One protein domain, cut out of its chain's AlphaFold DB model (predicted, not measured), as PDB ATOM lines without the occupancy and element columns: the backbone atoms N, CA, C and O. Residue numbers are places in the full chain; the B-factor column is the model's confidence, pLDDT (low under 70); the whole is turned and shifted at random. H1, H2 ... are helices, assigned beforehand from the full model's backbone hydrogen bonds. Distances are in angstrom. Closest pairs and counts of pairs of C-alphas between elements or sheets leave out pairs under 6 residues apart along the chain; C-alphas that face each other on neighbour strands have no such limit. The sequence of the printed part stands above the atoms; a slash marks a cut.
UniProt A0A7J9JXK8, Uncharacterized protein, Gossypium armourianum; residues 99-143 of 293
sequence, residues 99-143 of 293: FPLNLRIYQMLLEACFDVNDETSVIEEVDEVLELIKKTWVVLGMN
ATOM      1  N   PHE A  99     108.181 106.219  -0.412       86.25
ATOM      2  CA  PHE A  99     107.652 107.555  -0.581       86.25
ATOM      3  C   PHE A  99     108.546 108.514  -1.402       86.25
ATOM      4  O   PHE A  99     107.988 109.262  -2.204       86.25
ATOM      5  N   PRO A 100     109.899 108.500  -1.311       90.00
ATOM      6  CA  PRO A 100     110.730 109.443  -2.068       90.00
ATOM      7  C   PRO A 100     110.619 109.307  -3.594       90.00
ATOM      8  O   PRO A 100     110.510 110.318  -4.289       90.00
ATOM      9  N   LEU A 101     110.623 108.079  -4.128       91.19
ATOM     10  CA  LEU A 101     110.462 107.858  -5.567       91.19
ATOM     11  C   LEU A 101     109.039 108.198  -6.017       91.19
ATOM     12  O   LEU A 101     108.874 108.862  -7.038       91.19
ATOM     13  N   ASN A 102     108.024 107.796  -5.245       92.62
ATOM     14  CA  ASN A 102     106.629 108.111  -5.554       92.62
ATOM     15  C   ASN A 102     106.392 109.620  -5.632       92.62
ATOM     16  O   ASN A 102     105.764 110.096  -6.577       92.62
ATOM     17  N   LEU A 103     106.960 110.377  -4.689       92.56
ATOM     18  CA  LEU A 103     106.917 111.835  -4.694       92.56
ATOM     19  C   LEU A 103     107.581 112.406  -5.952       92.56
ATOM     20  O   LEU A 103     107.038 113.318  -6.574       92.56
ATOM     21  N   ARG A 104     108.734 111.857  -6.364       92.94
ATOM     22  CA  ARG A 104     109.417 112.304  -7.585       92.94
ATOM     23  C   ARG A 104     108.588 112.026  -8.839       92.94
ATOM     24  O   ARG A 104     108.488 112.901  -9.695       92.94
ATOM     25  N   ILE A 105     107.995 110.838  -8.945       93.38
ATOM     26  CA  ILE A 105     107.098 110.487 -10.057       93.38
ATOM     27  C   ILE A 105     105.909 111.446 -10.077       93.38
ATOM     28  O   ILE A 105     105.562 111.967 -11.130       93.38
ATOM     29  N   TYR A 106     105.326 111.727  -8.914       95.69
ATOM     30  CA  TYR A 106     104.203 112.644  -8.804       95.69
ATOM     31  C   TYR A 106     104.549 114.071  -9.250       95.69
ATOM     32  O   TYR A 106     103.793 114.678 -10.001       95.69
ATOM     33  N   GLN A 107     105.717 114.588  -8.859       94.38
ATOM     34  CA  GLN A 107     106.213 115.880  -9.345       94.38
ATOM     35  C   GLN A 107     106.348 115.901 -10.873       94.38
ATOM     36  O   GLN A 107     105.898 116.850 -11.501       94.38
ATOM     37  N   MET A 108     106.896 114.838 -11.473       92.69
ATOM     38  CA  MET A 108     106.995 114.726 -12.934       92.69
ATOM     39  C   MET A 108     105.625 114.658 -13.619       92.69
ATOM     40  O   MET A 108     105.482 115.127 -14.741       92.69
ATOM     41  N   LEU A 109     104.611 114.078 -12.970       95.75
ATOM     42  CA  LEU A 109     103.245 114.110 -13.491       95.75
ATOM     43  C   LEU A 109     102.677 115.534 -13.465       95.75
ATOM     44  O   LEU A 109     102.060 115.949 -14.437       95.75
ATOM     45  N   LEU A 110     102.920 116.296 -12.394       96.19
ATOM     46  CA  LEU A 110     102.487 117.696 -12.302       96.19
ATOM     47  C   LEU A 110     103.174 118.602 -13.332       96.19
ATOM     48  O   LEU A 110     102.577 119.588 -13.752       96.19
ATOM     49  N   GLU A 111     104.385 118.265 -13.788       92.94
ATOM     50  CA  GLU A 111     105.040 118.981 -14.894       92.94
ATOM     51  C   GLU A 111     104.214 118.931 -16.195       92.94
ATOM     52  O   GLU A 111     104.347 119.828 -17.020       92.94
ATOM     53  N   ALA A 112     103.310 117.953 -16.359       94.06
ATOM     54  CA  ALA A 112     102.402 117.874 -17.508       94.06
ATOM     55  C   ALA A 112     101.268 118.918 -17.487       94.06
ATOM     56  O   ALA A 112     100.531 119.015 -18.459       94.06
ATOM     57  N   CYS A 113     101.114 119.688 -16.404       95.25
ATOM     58  CA  CYS A 113     100.135 120.779 -16.316       95.25
ATOM     59  C   CYS A 113     100.575 122.044 -17.071       95.25
ATOM     60  O   CYS A 113      99.890 123.061 -17.012       95.25
ATOM     61  N   PHE A 114     101.723 122.011 -17.738       94.50
ATOM     62  CA  PHE A 114     102.301 123.179 -18.371       94.50
ATOM     63  C   PHE A 114     102.754 122.898 -19.798       94.50
ATOM     64  O   PHE A 114     103.060 121.754 -20.149       94.50
ATOM     65  N   ASP A 115     102.831 123.954 -20.603       92.00
ATOM     66  CA  ASP A 115     103.240 123.859 -21.998       92.00
ATOM     67  C   ASP A 115     104.719 123.438 -22.115       92.00
ATOM     68  O   ASP A 115     105.582 123.799 -21.310       92.00
ATOM     69  N   VAL A 116     105.008 122.614 -23.124       86.75
ATOM     70  CA  VAL A 116     106.355 122.083 -23.397       86.75
ATOM     71  C   VAL A 116     107.238 123.120 -24.104       86.75
ATOM     72  O   VAL A 116     108.463 123.054 -24.011       86.75
ATOM     73  N   ASN A 117     106.630 124.058 -24.825       87.88
ATOM     74  CA  ASN A 117     107.285 125.147 -25.545       87.88
ATOM     75  C   ASN A 117     107.366 126.425 -24.706       87.88
ATOM     76  O   ASN A 117     108.264 127.235 -24.934       87.88
ATOM     77  N   ASP A 118     106.448 126.594 -23.752       87.06
ATOM     78  CA  ASP A 118     106.442 127.701 -22.801       87.06
ATOM     79  C   ASP A 118     106.347 127.183 -21.361       87.06
ATOM     80  O   ASP A 118     105.276 126.892 -20.832       87.06
ATOM     81  N   GLU A 119     107.502 127.121 -20.694       78.12
ATOM     82  CA  GLU A 119     107.587 126.659 -19.313       78.12
ATOM     83  C   GLU A 119     106.874 127.585 -18.308       78.12
ATOM     84  O   GLU A 119     106.731 127.215 -17.144       78.12
ATOM     85  N   THR A 120     106.408 128.771 -18.691       81.50
ATOM     86  CA  THR A 120     105.609 129.628 -17.798       81.50
ATOM     87  C   THR A 120     104.106 129.433 -17.965       81.50
ATOM     88  O   THR A 120     103.359 129.676 -17.017       81.50
ATOM     89  N   SER A 121     103.668 128.903 -19.108       90.31
ATOM     90  CA  SER A 121     102.251 128.748 -19.424       90.31
ATOM     91  C   SER A 121     101.678 127.449 -18.863       90.31
ATOM     92  O   SER A 121     102.192 126.353 -19.102       90.31
ATOM     93  N   VAL A 122     100.565 127.568 -18.145       92.31
ATOM     94  CA  VAL A 122      99.690 126.438 -17.803       92.31
ATOM     95  C   VAL A 122      98.886 126.061 -19.053       92.31
ATOM     96  O   VAL A 122      98.522 126.941 -19.833       92.31
ATOM     97  N   ILE A 123      98.648 124.768 -19.280       94.81
ATOM     98  CA  ILE A 123      97.825 124.309 -20.415       94.81
ATOM     99  C   ILE A 123      96.343 124.637 -20.193       94.81
ATOM    100  O   ILE A 123      95.891 124.736 -19.053       94.81
ATOM    101  N   GLU A 124      95.572 124.748 -21.275       93.75
ATOM    102  CA  GLU A 124      94.134 125.030 -21.189       93.75
ATOM    103  C   GLU A 124      93.377 123.908 -20.450       93.75
ATOM    104  O   GLU A 124      92.495 124.190 -19.641       93.75
ATOM    105  N   GLU A 125      93.774 122.646 -20.647       95.19
ATOM    106  CA  GLU A 125      93.140 121.451 -20.065       95.19
ATOM    107  C   GLU A 125      93.746 121.020 -18.714       95.19
ATOM    108  O   GLU A 125      93.867 119.827 -18.397       95.19
ATOM    109  N   VAL A 126      94.207 121.985 -17.911       95.00
ATOM    110  CA  VAL A 126      94.889 121.696 -16.641       95.00
ATOM    111  C   VAL A 126      93.997 120.920 -15.672       95.00
ATOM    112  O   VAL A 126      94.476 120.000 -15.005       95.00
ATOM    113  N   ASP A 127      92.699 121.220 -15.634       95.12
ATOM    114  CA  ASP A 127      91.749 120.539 -14.755       95.12
ATOM    115  C   ASP A 127      91.571 119.069 -15.160       95.12
ATOM    116  O   ASP A 127      91.626 118.177 -14.303       95.12
ATOM    117  N   GLU A 128      91.446 118.771 -16.458       97.50
ATOM    118  CA  GLU A 128      91.381 117.395 -16.951       97.50
ATOM    119  C   GLU A 128      92.666 116.620 -16.641       97.50
ATOM    120  O   GLU A 128      92.608 115.456 -16.216       97.50
ATOM    121  N   VAL A 129      93.831 117.251 -16.814       96.81
ATOM    122  CA  VAL A 129      95.123 116.633 -16.493       96.81
ATOM    123  C   VAL A 129      95.243 116.362 -14.996       96.81
ATOM    124  O   VAL A 129      95.616 115.250 -14.607       96.81
ATOM    125  N   LEU A 130      94.862 117.309 -14.139       96.94
ATOM    126  CA  LEU A 130      94.866 117.116 -12.689       96.94
ATOM    127  C   LEU A 130      93.926 115.982 -12.260       96.94
ATOM    128  O   LEU A 130      94.307 115.162 -11.417       96.94
ATOM    129  N   GLU A 131      92.746 115.856 -12.868       96.75
ATOM    130  CA  GLU A 131      91.829 114.736 -12.620       96.75
ATOM    131  C   GLU A 131      92.411 113.380 -13.056       96.75
ATOM    132  O   GLU A 131      92.216 112.362 -12.381       96.75
ATOM    133  N   LEU A 132      93.190 113.335 -14.140       97.25
ATOM    134  CA  LEU A 132      93.928 112.127 -14.523       97.25
ATOM    135  C   LEU A 132      95.050 111.803 -13.531       97.25
ATOM    136  O   LEU A 132      95.199 110.644 -13.132       97.25
ATOM    137  N   ILE A 133      95.798 112.809 -13.080       97.12
ATOM    138  CA  ILE A 133      96.873 112.641 -12.094       97.12
ATOM    139  C   ILE A 133      96.306 112.136 -10.762       97.12
ATOM    140  O   ILE A 133      96.903 111.248 -10.143       97.12
ATOM    141  N   LYS A 134      95.128 112.612 -10.340       96.62
ATOM    142  CA  LYS A 134      94.424 112.143  -9.130       96.62
ATOM    143  C   LYS A 134      94.175 110.637  -9.119       96.62
ATOM    144  O   LYS A 134      94.282 110.005  -8.067       96.62
ATOM    145  N   LYS A 135      93.962 110.012 -10.281       96.75
ATOM    146  CA  LYS A 135      93.796 108.548 -10.385       96.75
ATOM    147  C   LYS A 135      95.046 107.767  -9.971       96.75
ATOM    148  O   LYS A 135      94.945 106.591  -9.636       96.75
ATOM    149  N   THR A 136      96.217 108.405  -9.951       95.50
ATOM    150  CA  THR A 136      97.474 107.770  -9.524       95.50
ATOM    151  C   THR A 136      97.688 107.811  -8.009       95.50
ATOM    152  O   THR A 136      98.588 107.140  -7.505       95.50
ATOM    153  N   TRP A 137      96.857 108.543  -7.254       95.25
ATOM    154  CA  TRP A 137      97.089 108.795  -5.828       95.25
ATOM    155  C   TRP A 137      97.166 107.532  -4.982       95.25
ATOM    156  O   TRP A 137      98.080 107.409  -4.172       95.25
ATOM    157  N   VAL A 138      96.264 106.573  -5.201       92.94
ATOM    158  CA  VAL A 138      96.255 105.307  -4.448       92.94
ATOM    159  C   VAL A 138      97.552 104.526  -4.669       92.94
ATOM    160  O   VAL A 138      98.082 103.938  -3.733       92.94
ATOM    161  N   VAL A 139      98.085 104.554  -5.892       91.44
ATOM    162  CA  VAL A 139      99.319 103.843  -6.260       91.44
ATOM    163  C   VAL A 139     100.549 104.546  -5.687       91.44
ATOM    164  O   VAL A 139     101.466 103.892  -5.202       91.44
ATOM    165  N   LEU A 140     100.565 105.880  -5.725       91.75
ATOM    166  CA  LEU A 140     101.709 106.682  -5.290       91.75
ATOM    167  C   LEU A 140     101.684 107.018  -3.788       91.75
ATOM    168  O   LEU A 140     102.675 107.517  -3.262       91.75
ATOM    169  N   GLY A 141     100.594 106.718  -3.080       91.06
ATOM    170  CA  GLY A 141     100.423 107.092  -1.673       91.06
ATOM    171  C   GLY A 141     100.214 108.597  -1.482       91.06
ATOM    172  O   GLY A 141     100.686 109.166  -0.502       91.06
ATOM    173  N   MET A 142      99.542 109.245  -2.435       93.69
ATOM    174  CA  MET A 142      99.269 110.682  -2.413       93.69
ATOM    175  C   MET A 142      97.891 110.977  -1.820       93.69
ATOM    176  O   MET A 142      96.977 110.155  -1.857       93.69
ATOM    177  N   ASN A 143      97.737 112.187  -1.298       93.12
ATOM    178  CA  ASN A 143      96.469 112.733  -0.836       93.12
ATOM    179  C   ASN A 143      96.393 114.226  -1.193       93.12
ATOM    180  O   ASN A 143      97.355 114.792  -1.718       93.12
TER     181      ASN A 143
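What this domain is: This is residues 99 to 143 of the 293 residues of an uncharacterized protein of Gossypium armourianum (UniProt A0A7J9JXK8). Two helices, the long H1 and the shorter H2, make a helical hairpin, with a wide loop of residues 114 to 125 at one end and the small helix H3 at the other. H3 follows H2 and meets H1 near Asn 102, far along H1 from its contact with H2. The printed part has 45 residues, with three named helices in the order H1, H2, H3 and no named strand; the class is all helix. The whole is only just compact, close to loose, with a radius of gyration of the C-alphas of 11.2 A, and elongated, spanning 30 by 19 by 11 A.

Where its parts are: H1, the longest helix, is residues 99 to 113 and measures 21.9 A from its first C-alpha, at (107.652, 107.555, -0.581), to its last, at (100.135, 120.779, -16.316). H2 is residues 126 to 134, 12.2 A long. H3 is residues 137 to 140, 5.1 A long, and its last C-alpha is at (101.709, 106.682, -5.290).

How they stand to each other: H1 touches H2 with residues 109 to 113 alone; the closest C-alphas, of Cys 113 and Val 126, are 5.3 A apart. These two helices form a hairpin and run opposite ways at a shallow tilt of 22 degrees. H1 also touches H3, where the closest C-alphas, of Asn 102 and Leu 140, are 5.1 A apart. H2 and H3 meet only through their link. Every O i to N i+4 pair is within hydrogen-bond range in H2, and 9 of 11 are in H1; H3 is too short for such a pair.

The domain as a whole: The two C-alphas farthest apart, of Asn 117 and Val 138, are 31.0 A apart. The link from H1 to H2 is long, with 12 residues, and that from H2 to H3 is tight, with 2. The printed part has no cut, its mean pLDDT is 92.9, and no printed residue is under 70.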